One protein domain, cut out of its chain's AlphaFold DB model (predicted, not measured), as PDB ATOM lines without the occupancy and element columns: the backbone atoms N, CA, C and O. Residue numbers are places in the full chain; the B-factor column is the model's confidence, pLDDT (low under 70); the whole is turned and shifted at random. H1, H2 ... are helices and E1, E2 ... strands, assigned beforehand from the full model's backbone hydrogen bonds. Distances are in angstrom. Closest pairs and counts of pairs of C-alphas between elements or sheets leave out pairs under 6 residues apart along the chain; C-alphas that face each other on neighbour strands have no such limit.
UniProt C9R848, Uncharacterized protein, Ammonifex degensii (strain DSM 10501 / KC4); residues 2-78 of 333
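AT A GLANCE: This is residues 2 to 78 of the 333 residues of an uncharacterized protein of Ammonifex degensii (strain DSM 10501 / KC4) (UniProt C9R848). A small parallel sheet, E1 beside E2, sits near two long side-by-side helices, H1 and H3; H4 crosses short H2. The 77 printed residues, mostly helix, run H1 E1 H2 H3 E2 H4, compact, with radius of gyration of the C-alphas 12.1 A and spans of 38 by 25 by 17 A.

HOW THE PARTS SIT: E1, residues 21 to 23, and E2, 57 to 59, are parallel; N 22 and O 57, 2.9 A apart, are within hydrogen-bond range. H1, residues 2 to 19, touches H3, 37 to 53, with residues 5 to 13 alone; the closest C-alphas, Leu 9 and Leu 47, are 7.0 A apart. H2, residues 26 to 32, touches H4, 64 to 76, about perpendicular at 87 degrees. H1 has 12 of 14 O i to N i+4 pairs within range; H2, H3 and H4 have every one.

IN THESE COORDINATES: H1, 26.1 A long, begins at C-alpha 2 (-126.031, 478.894, -27.476). H4 ends at C-alpha 76 (-120.504, 459.703, -37.544).

THE WHOLE: The printed part has no cut; residues 60 to 62 are under pLDDT 70.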
ATOM      1  N   ARG A   2    -125.766 477.587 -26.814       66.19
ATOM      2  CA  ARG A   2    -126.031 478.894 -27.476       66.19
ATOM      3  C   ARG A   2    -125.012 479.984 -27.116       66.19
ATOM      4  O   ARG A   2    -124.576 480.730 -27.985       66.19
ATOM      5  N   GLU A   3    -124.578 480.025 -25.858       73.31
ATOM      6  CA  GLU A   3    -123.481 480.905 -25.426       73.31
ATOM      7  C   GLU A   3    -122.141 480.555 -26.086       73.31
ATOM      8  O   GLU A   3    -121.337 481.443 -26.352       73.31
ATOM      9  N   ASP A   4    -121.906 479.278 -26.391       79.56
ATOM     10  CA  ASP A   4    -120.668 478.813 -27.025       79.56
ATOM     11  C   ASP A   4    -120.647 479.174 -28.513       79.56
ATOM     12  O   ASP A   4    -119.613 479.600 -29.022       79.56
ATOM     13  N   VAL A   5    -121.800 479.095 -29.191       82.81
ATOM     14  CA  VAL A   5    -121.980 479.545 -30.583       82.81
ATOM     15  C   VAL A   5    -121.705 481.044 -30.704       82.81
ATOM     16  O   VAL A   5    -120.909 481.455 -31.549       82.81
ATOM     17  N   ALA A   6    -122.290 481.856 -29.818       85.06
ATOM     18  CA  ALA A   6    -122.080 483.304 -29.806       85.06
ATOM     19  C   ALA A   6    -120.613 483.677 -29.518       85.06
ATOM     20  O   ALA A   6    -120.035 484.501 -30.226       85.06
ATOM     21  N   LYS A   7    -119.978 483.025 -28.530       87.81
ATOM     22  CA  LYS A   7    -118.551 483.222 -28.220       87.81
ATOM     23  C   LYS A   7    -117.656 482.856 -29.403       87.81
ATOM     24  O   LYS A   7    -116.719 483.591 -29.708       87.81
ATOM     25  N   ARG A   8    -117.941 481.742 -30.087       88.06
ATOM     26  CA  ARG A   8    -117.155 481.297 -31.247       88.06
ATOM     27  C   ARG A   8    -117.309 482.256 -32.428       88.06
ATOM     28  O   ARG A   8    -116.308 482.606 -33.048       88.06
ATOM     29  N   LEU A   9    -118.528 482.735 -32.699       86.62
ATOM     30  CA  LEU A   9    -118.774 483.752 -33.724       86.62
ATOM     31  C   LEU A   9    -118.010 485.044 -33.413       86.62
ATOM     32  O   LEU A   9    -117.332 485.579 -34.288       86.62
ATOM     33  N   GLN A  10    -118.073 485.518 -32.167       89.06
ATOM     34  CA  GLN A  10    -117.363 486.723 -31.745       89.06
ATOM     35  C   GLN A  10    -115.846 486.576 -31.918       89.06
ATOM     36  O   GLN A  10    -115.220 487.465 -32.490       89.06
ATOM     37  N   ALA A  11    -115.269 485.441 -31.517       88.12
ATOM     38  CA  ALA A  11    -113.843 485.171 -31.694       88.12
ATOM     39  C   ALA A  11    -113.422 485.184 -33.177       88.12
ATOM     40  O   ALA A  11    -112.389 485.756 -33.527       88.12
ATOM     41  N   LEU A  12    -114.239 484.610 -34.069       86.81
ATOM     42  CA  LEU A  12    -113.992 484.636 -35.516       86.81
ATOM     43  C   LEU A  12    -114.089 486.050 -36.099       86.81
ATOM     44  O   LEU A  12    -113.285 486.421 -36.956       86.81
ATOM     45  N   VAL A  13    -115.047 486.850 -35.626       87.06
ATOM     46  CA  VAL A  13    -115.197 488.252 -36.035       87.06
ATOM     47  C   VAL A  13    -114.014 489.090 -35.548       87.06
ATOM     48  O   VAL A  13    -113.479 489.879 -36.323       87.06
ATOM     49  N   GLU A  14    -113.568 488.916 -34.304       86.75
ATOM     50  CA  GLU A  14    -112.409 489.622 -33.741       86.75
ATOM     51  C   GLU A  14    -111.116 489.267 -34.484       86.75
ATOM     52  O   GLU A  14    -110.414 490.166 -34.948       86.75
ATOM     53  N   ALA A  15    -110.865 487.977 -34.727       83.31
ATOM     54  CA  ALA A  15    -109.743 487.530 -35.553       83.31
ATOM     55  C   ALA A  15    -109.823 488.075 -36.994       83.31
ATOM     56  O   ALA A  15    -108.801 488.393 -37.612       83.31
ATOM     57  N   GLY A  16    -111.042 488.219 -37.527       80.69
ATOM     58  CA  GLY A  16    -111.312 488.821 -38.829       80.69
ATOM     59  C   GLY A  16    -111.029 490.323 -38.891       80.69
ATOM     60  O   GLY A  16    -110.557 490.798 -39.925       80.69
ATOM     61  N   ARG A  17    -111.228 491.068 -37.790       82.25
ATOM     62  CA  ARG A  17    -110.937 492.518 -37.721       82.25
ATOM     63  C   ARG A  17    -109.470 492.820 -37.964       82.25
ATOM     64  O   ARG A  17    -109.156 493.751 -38.702       82.25
ATOM     65  N   GLU A  18    -108.583 492.025 -37.376       78.00
ATOM     66  CA  GLU A  18    -107.137 492.213 -37.502       78.00
ATOM     67  C   GLU A  18    -106.639 491.904 -38.920       78.00
ATOM     68  O   GLU A  18    -105.741 492.570 -39.437       78.00
ATOM     69  N   LYS A  19    -107.242 490.904 -39.574       79.50
ATOM     70  CA  LYS A  19    -106.740 490.325 -40.829       79.50
ATOM     71  C   LYS A  19    -107.541 490.724 -42.073       79.50
ATOM     72  O   LYS A  19    -107.100 490.454 -43.190       79.50
ATOM     73  N   LYS A  20    -108.700 491.373 -41.907       82.62
ATOM     74  CA  LYS A  20    -109.684 491.721 -42.959       82.62
ATOM     75  C   LYS A  20    -110.239 490.517 -43.741       82.62
ATOM     76  O   LYS A  20    -110.725 490.660 -44.862       82.62
ATOM     77  N   HIS A  21    -110.142 489.325 -43.163       83.38
ATOM     78  CA  HIS A  21    -110.725 488.089 -43.675       83.38
ATOM     79  C   HIS A  21    -110.920 487.107 -42.520       83.38
ATOM     80  O   HIS A  21    -110.152 487.119 -41.560       83.38
ATOM     81  N   ILE A  22    -111.932 486.250 -42.621       85.69
ATOM     82  CA  ILE A  22    -112.220 485.210 -41.631       85.69
ATOM     83  C   ILE A  22    -111.637 483.898 -42.146       85.69
ATOM     84  O   ILE A  22    -111.984 483.460 -43.241       85.69
ATOM     85  N   VAL A  23    -110.759 483.273 -41.363       84.06
ATOM     86  CA  VAL A  23    -110.235 481.930 -41.644       84.06
ATOM     87  C   VAL A  23    -110.888 480.962 -40.679       84.06
ATOM     88  O   VAL A  23    -110.744 481.119 -39.470       84.06
ATOM     89  N   LEU A  24    -111.584 479.964 -41.212       84.31
ATOM     90  CA  LEU A  24    -112.163 478.901 -40.401       84.31
ATOM     91  C   LEU A  24    -111.122 477.805 -40.192       84.31
ATOM     92  O   LEU A  24    -110.634 477.205 -41.154       84.31
ATOM     93  N   SER A  25    -110.766 477.563 -38.934       86.31
ATOM     94  CA  SER A  25    -109.888 476.455 -38.569       86.31
ATOM     95  C   SER A  25    -110.633 475.119 -38.651       86.31
ATOM     96  O   SER A  25    -111.865 475.065 -38.683       86.31
ATOM     97  N   GLN A  26    -109.890 474.012 -38.638       83.88
ATOM     98  CA  GLN A  26    -110.489 472.677 -38.570       83.88
ATOM     99  C   GLN A  26    -111.337 472.492 -37.299       83.88
ATOM    100  O   GLN A  26    -112.370 471.828 -37.343       83.88
ATOM    101  N   GLU A  27    -110.941 473.109 -36.183       86.12
ATOM    102  CA  GLU A  27    -111.718 473.088 -34.942       86.12
ATOM    103  C   GLU A  27    -113.053 473.820 -35.084       86.12
ATOM    104  O   GLU A  27    -114.061 473.353 -34.561       86.12
ATOM    105  N   ASP A  28    -113.077 474.934 -35.820       86.94
ATOM    106  CA  ASP A  28    -114.314 475.672 -36.084       86.94
ATOM    107  C   ASP A  28    -115.245 474.843 -36.963       86.94
ATOM    108  O   ASP A  28    -116.423 474.714 -36.652       86.94
ATOM    109  N   VAL A  29    -114.720 474.199 -38.007       85.81
ATOM    110  CA  VAL A  29    -115.512 473.301 -38.861       85.81
ATOM    111  C   VAL A  29    -116.094 472.137 -38.051       85.81
ATOM    112  O   VAL A  29    -117.275 471.834 -38.194       85.81
ATOM    113  N   LEU A  30    -115.306 471.515 -37.169       82.75
ATOM    114  CA  LEU A  30    -115.772 470.431 -36.298       82.75
ATOM    115  C   LEU A  30    -116.783 470.904 -35.250       82.75
ATOM    116  O   LEU A  30    -117.673 470.146 -34.878       82.75
ATOM    117  N   PHE A  31    -116.648 472.133 -34.753       85.88
ATOM    118  CA  PHE A  31    -117.635 472.740 -33.867       85.88
ATOM    119  C   PHE A  31    -118.957 472.970 -34.606       85.88
ATOM    120  O   PHE A  31    -120.005 472.555 -34.120       85.88
ATOM    121  N   LEU A  32    -118.903 473.560 -35.801       85.88
ATOM    122  CA  LEU A  32    -120.079 473.812 -36.636       85.88
ATOM    123  C   LEU A  32    -120.764 472.519 -37.075       85.88
ATOM    124  O   LEU A  32    -121.988 472.462 -37.105       85.88
ATOM    125  N   ALA A  33    -119.990 471.466 -37.333       81.94
ATOM    126  CA  ALA A  33    -120.508 470.141 -37.649       81.94
ATOM    127  C   ALA A  33    -121.298 469.499 -36.506       81.94
ATOM    128  O   ALA A  33    -122.018 468.549 -36.771       81.94
ATOM    129  N   LYS A  34    -121.178 469.993 -35.264       78.38
ATOM    130  CA  LYS A  34    -121.938 469.523 -34.090       78.38
ATOM    131  C   LYS A  34    -123.211 470.325 -33.826       78.38
ATOM    132  O   LYS A  34    -123.945 470.009 -32.889       78.38
ATOM    133  N   LEU A  35    -123.432 471.405 -34.574       78.25
ATOM    134  CA  LEU A  35    -124.614 472.235 -34.401       78.25
ATOM    135  C   LEU A  35    -125.819 471.603 -35.111       78.25
ATOM    136  O   LEU A  35    -125.662 471.063 -36.209       78.25
ATOM    137  N   PRO A  36    -127.028 471.718 -34.537       75.69
ATOM    138  CA  PRO A  36    -128.272 471.435 -35.234       75.69
ATOM    139  C   PRO A  36    -128.376 472.240 -36.517       75.69
ATOM    140  O   PRO A  36    -127.842 473.347 -36.607       75.69
ATOM    141  N   GLY A  37    -129.135 471.727 -37.485       75.81
ATOM    142  CA  GLY A  37    -129.301 472.391 -38.778       75.81
ATOM    143  C   GLY A  37    -129.785 473.842 -38.666       75.81
ATOM    144  O   GLY A  37    -129.259 474.712 -39.353       75.81
ATOM    145  N   ASP A  38    -130.734 474.142 -37.777       79.44
ATOM    146  CA  ASP A  38    -131.249 475.502 -37.587       79.44
ATOM    147  C   ASP A  38    -130.234 476.435 -36.908       79.44
ATOM    148  O   ASP A  38    -130.123 477.604 -37.281       79.44
ATOM    149  N   GLU A  39    -129.463 475.932 -35.942       82.44
ATOM    150  CA  GLU A  39    -128.395 476.699 -35.293       82.44
ATOM    151  C   GLU A  39    -127.200 476.931 -36.225       82.44
ATOM    152  O   GLU A  39    -126.650 478.033 -36.245       82.44
ATOM    153  N   TYR A  40    -126.839 475.935 -37.039       84.56
ATOM    154  CA  TYR A  40    -125.822 476.066 -38.079       84.56
ATOM    155  C   TYR A  40    -126.226 477.113 -39.122       84.56
ATOM    156  O   TYR A  40    -125.439 478.010 -39.420       84.56
ATOM    157  N   GLU A  41    -127.459 477.057 -39.637       83.81
ATOM    158  CA  GLU A  41    -127.946 478.036 -40.617       83.81
ATOM    159  C   GLU A  41    -128.005 479.452 -40.031       83.81
ATOM    160  O   GLU A  41    -127.611 480.409 -40.696       83.81
ATOM    161  N   ARG A  42    -128.411 479.611 -38.764       86.81
ATOM    162  CA  ARG A  42    -128.352 480.917 -38.082       86.81
ATOM    163  C   ARG A  42    -126.923 481.429 -37.950       86.81
ATOM    164  O   ARG A  42    -126.653 482.555 -38.360       86.81
ATOM    165  N   PHE A  43    -126.009 480.602 -37.442       89.50
ATOM    166  CA  PHE A  43    -124.595 480.964 -37.323       89.50
ATOM    167  C   PHE A  43    -124.015 481.376 -38.678       89.50
ATOM    168  O   PHE A  43    -123.334 482.394 -38.795       89.50
ATOM    169  N   LYS A  44    -124.310 480.594 -39.718       88.88
ATOM    170  CA  LYS A  44    -123.890 480.853 -41.090       88.88
ATOM    171  C   LYS A  44    -124.411 482.210 -41.561       88.88
ATOM    172  O   LYS A  44    -123.614 483.040 -41.990       88.88
ATOM    173  N   LEU A  45    -125.713 482.465 -41.446       89.19
ATOM    174  CA  LEU A  45    -126.320 483.741 -41.837       89.19
ATOM    175  C   LEU A  45    -125.688 484.930 -41.110       89.19
ATOM    176  O   LEU A  45    -125.384 485.939 -41.751       89.19
ATOM    177  N   GLU A  46    -125.443 484.814 -39.807       90.00
ATOM    178  CA  GLU A  46    -124.777 485.855 -39.022       90.00
ATOM    179  C   GLU A  46    -123.335 486.080 -39.500       90.00
ATOM    180  O   GLU A  46    -122.957 487.214 -39.799       90.00
ATOM    181  N   LEU A  47    -122.551 485.010 -39.673       89.06
ATOM    182  CA  LEU A  47    -121.171 485.071 -40.161       89.06
ATOM    183  C   LEU A  47    -121.075 485.732 -41.545       89.06
ATOM    184  O   LEU A  47    -120.254 486.629 -41.748       89.06
ATOM    185  N   TYR A  48    -121.927 485.320 -42.491       87.88
ATOM    186  CA  TYR A  48    -121.976 485.902 -43.835       87.88
ATOM    187  C   TYR A  48    -122.427 487.365 -43.804       87.88
ATOM    188  O   TYR A  48    -121.854 488.186 -44.520       87.88
ATOM    189  N   SER A  49    -123.396 487.716 -42.954       88.81
ATOM    190  CA  SER A  49    -123.854 489.102 -42.795       88.81
ATOM    191  C   SER A  49    -122.736 490.002 -42.266       88.81
ATOM    192  O   SER A  49    -122.499 491.081 -42.808       88.81
ATOM    193  N   PHE A  50    -121.990 489.543 -41.256       86.94
ATOM    194  CA  PHE A  50    -120.833 490.269 -40.731       86.94
ATOM    195  C   PHE A  50    -119.727 490.429 -41.771       86.94
ATOM    196  O   PHE A  50    -119.202 491.534 -41.937       86.94
ATOM    197  N   ALA A  51    -119.380 489.356 -42.484       87.25
ATOM    198  CA  ALA A  51    -118.365 489.408 -43.528       87.25
ATOM    199  C   ALA A  51    -118.763 490.388 -44.645       87.25
ATOM    200  O   ALA A  51    -117.948 491.217 -45.049       87.25
ATOM    201  N   LEU A  52    -120.031 490.369 -45.071       86.75
ATOM    202  CA  LEU A  52    -120.560 491.269 -46.094       86.75
ATOM    203  C   LEU A  52    -120.490 492.740 -45.665       86.75
ATOM    204  O   LEU A  52    -119.953 493.564 -46.404       86.75
ATOM    205  N   LEU A  53    -120.975 493.068 -44.461       88.62
ATOM    206  CA  LEU A  53    -120.970 494.442 -43.935       88.62
ATOM    207  C   LEU A  53    -119.559 495.031 -43.825       88.62
ATOM    208  O   LEU A  53    -119.380 496.237 -43.979       88.62
ATOM    209  N   ASN A  54    -118.554 494.187 -43.584       86.56
ATOM    210  CA  ASN A  54    -117.163 494.609 -43.438       86.56
ATOM    211  C   ASN A  54    -116.325 494.407 -44.714       86.56
ATOM    212  O   ASN A  54    -115.122 494.665 -44.698       86.56
ATOM    213  N   SER A  55    -116.938 493.965 -45.822       85.81
ATOM    214  CA  SER A  55    -116.240 493.601 -47.067       85.81
ATOM    215  C   SER A  55    -115.106 492.585 -46.856       85.81
ATOM    216  O   SER A  55    -114.060 492.650 -47.506       85.81
ATOM    217  N   TRP A  56    -115.288 491.655 -45.919       88.00
ATOM    218  CA  TRP A  56    -114.336 490.585 -45.636       88.00
ATOM    219  C   TRP A  56    -114.653 489.337 -46.444       88.00
ATOM    220  O   TRP A  56    -115.809 489.012 -46.712       88.00
ATOM    221  N   LYS A  57    -113.603 488.587 -46.769       82.62
ATOM    222  CA  LYS A  57    -113.737 487.245 -47.335       82.62
ATOM    223  C   LYS A  57    -113.816 486.202 -46.227       82.62
ATOM    224  O   LYS A  57    -113.113 486.322 -45.223       82.62
ATOM    225  N   ILE A  58    -114.618 485.162 -46.440       81.25
ATOM    226  CA  ILE A  58    -114.616 483.948 -45.616       81.25
ATOM    227  C   ILE A  58    -113.796 482.904 -46.365       81.25
ATOM    228  O   ILE A  58    -114.117 482.561 -47.501       81.25
ATOM    229  N   LEU A  59    -112.723 482.420 -45.743       75.81
ATOM    230  CA  LEU A  59    -111.850 481.400 -46.300       75.81
ATOM    231  C   LEU A  59    -112.023 480.075 -45.541       75.81
ATOM    232  O   LEU A  59    -111.960 480.072 -44.308       75.81
ATOM    233  N   PRO A  60    -112.192 478.948 -46.260       67.19
ATOM    234  CA  PRO A  60    -112.212 478.828 -47.723       67.19
ATOM    235  C   PRO A  60    -113.540 479.280 -48.359       67.19
ATOM    236  O   PRO A  60    -114.626 478.875 -47.943       67.19
ATOM    237  N   GLU A  61    -113.429 480.099 -49.409       57.22
ATOM    238  CA  GLU A  61    -114.558 480.711 -50.120       57.22
ATOM    239  C   GLU A  61    -115.423 479.603 -50.767       57.22
ATOM    240  O   GLU A  61    -114.908 478.709 -51.444       57.22
ATOM    241  N   ASN A  62    -116.738 479.627 -50.525       61.88
ATOM    242  CA  ASN A  62    -117.756 478.720 -51.092       61.88
ATOM    243  C   ASN A  62    -117.715 477.234 -50.673       61.88
ATOM    244  O   ASN A  62    -118.391 476.417 -51.299       61.88
ATOM    245  N   ARG A  63    -116.959 476.846 -49.634       72.75
ATOM    246  CA  ARG A  63    -116.861 475.430 -49.204       72.75
ATOM    247  C   ARG A  63    -117.309 475.139 -47.776       72.75
ATOM    248  O   ARG A  63    -117.177 473.997 -47.347       72.75
ATOM    249  N   LEU A  64    -117.849 476.120 -47.054       83.31
ATOM    250  CA  LEU A  64    -118.223 475.932 -45.651       83.31
ATOM    251  C   LEU A  64    -119.197 474.760 -45.458       83.31
ATOM    252  O   LEU A  64    -118.899 473.855 -44.688       83.31
ATOM    253  N   ASP A  65    -120.285 474.716 -46.231       83.00
ATOM    254  CA  ASP A  65    -121.288 473.646 -46.131       83.00
ATOM    255  C   ASP A  65    -120.694 472.265 -46.418       83.00
ATOM    256  O   ASP A  65    -120.954 471.305 -45.694       83.00
ATOM    257  N   ALA A  66    -119.851 472.173 -47.450       82.81
ATOM    258  CA  ALA A  66    -119.176 470.937 -47.821       82.81
ATOM    259  C   ALA A  66    -118.192 470.475 -46.736       82.81
ATOM    260  O   ALA A  66    -118.110 469.285 -46.451       82.81
ATOM    261  N   LEU A  67    -117.459 471.405 -46.114       85.19
ATOM    262  CA  LEU A  67    -116.520 471.101 -45.034       85.19
ATOM    263  C   LEU A  67    -117.237 470.665 -43.760       85.19
ATOM    264  O   LEU A  67    -116.825 469.688 -43.145       85.19
ATOM    265  N   VAL A  68    -118.316 471.354 -43.396       85.75
ATOM    266  CA  VAL A  68    -119.130 471.032 -42.217       85.75
ATOM    267  C   VAL A  68    -119.825 469.690 -42.405       85.75
ATOM    268  O   VAL A  68    -119.758 468.838 -41.524       85.75
ATOM    269  N   THR A  69    -120.405 469.449 -43.584       83.25
ATOM    270  CA  THR A  69    -121.045 468.167 -43.914       83.25
ATOM    271  C   THR A  69    -120.025 467.033 -43.912       83.25
ATOM    272  O   THR A  69    -120.280 465.985 -43.332       83.25
ATOM    273  N   ARG A  70    -118.837 467.235 -44.487       84.69
ATOM    274  CA  ARG A  70    -117.767 466.234 -44.451       84.69
ATOM    275  C   ARG A  70    -117.304 465.935 -43.024       84.69
ATOM    276  O   ARG A  70    -117.206 464.771 -42.660       84.69
ATOM    277  N   ALA A  71    -117.051 466.965 -42.222       83.62
ATOM    278  CA  ALA A  71    -116.629 466.806 -40.834       83.62
ATOM    279  C   ALA A  71    -117.696 466.095 -39.983       83.62
ATOM    280  O   ALA A  71    -117.358 465.281 -39.123       83.62
ATOM    281  N   LEU A  72    -118.978 466.357 -40.256       83.19
ATOM    282  CA  LEU A  72    -120.094 465.630 -39.659       83.19
ATOM    283  C   LEU A  72    -120.042 464.144 -40.035       83.19
ATOM    284  O   LEU A  72    -120.005 463.296 -39.146       83.19
ATOM    285  N   LEU A  73    -119.976 463.826 -41.329       83.31
ATOM    286  CA  LEU A  73    -119.926 462.443 -41.812       83.31
ATOM    287  C   LEU A  73    -118.719 461.672 -41.249       83.31
ATOM    288  O   LEU A  73    -118.885 460.554 -40.770       83.31
ATOM    289  N   GLU A  74    -117.535 462.290 -41.218       83.56
ATOM    290  CA  GLU A  74    -116.319 461.715 -40.617       83.56
ATOM    291  C   GLU A  74    -116.477 461.460 -39.105       83.56
ATOM    292  O   GLU A  74    -115.902 460.520 -38.554       83.56
ATOM    293  N   SER A  75    -117.255 462.287 -38.397       80.88
ATOM    294  CA  SER A  75    -117.531 462.063 -36.974       80.88
ATOM    295  C   SER A  75    -118.492 460.898 -36.736       80.88
ATOM    296  O   SER A  75    -118.291 460.123 -35.800       80.88
ATOM    297  N   LEU A  76    -119.488 460.747 -37.611       80.75
ATOM    298  CA  LEU A  76    -120.504 459.703 -37.544       80.75
ATOM    299  C   LEU A  76    -119.960 458.321 -37.925       80.75
ATOM    300  O   LEU A  76    -120.454 457.316 -37.421       80.75
ATOM    301  N   GLU A  77    -118.893 458.251 -38.724       81.56
ATOM    302  CA  GLU A  77    -118.183 457.001 -39.045       81.56
ATOM    303  C   GLU A  77    -117.621 456.268 -37.817       81.56
ATOM    304  O   GLU A  77    -117.328 455.077 -37.893       81.56
ATOM    305  N   LYS A  78    -117.493 456.951 -36.675       80.31
ATOM    306  CA  LYS A  78    -117.050 456.347 -35.407       80.31
ATOM    307  C   LYS A  78    -118.149 455.552 -34.700       80.31
ATOM    308  O   LYS A  78    -117.852 454.844 -33.739       80.31
TER     309      LYS A  78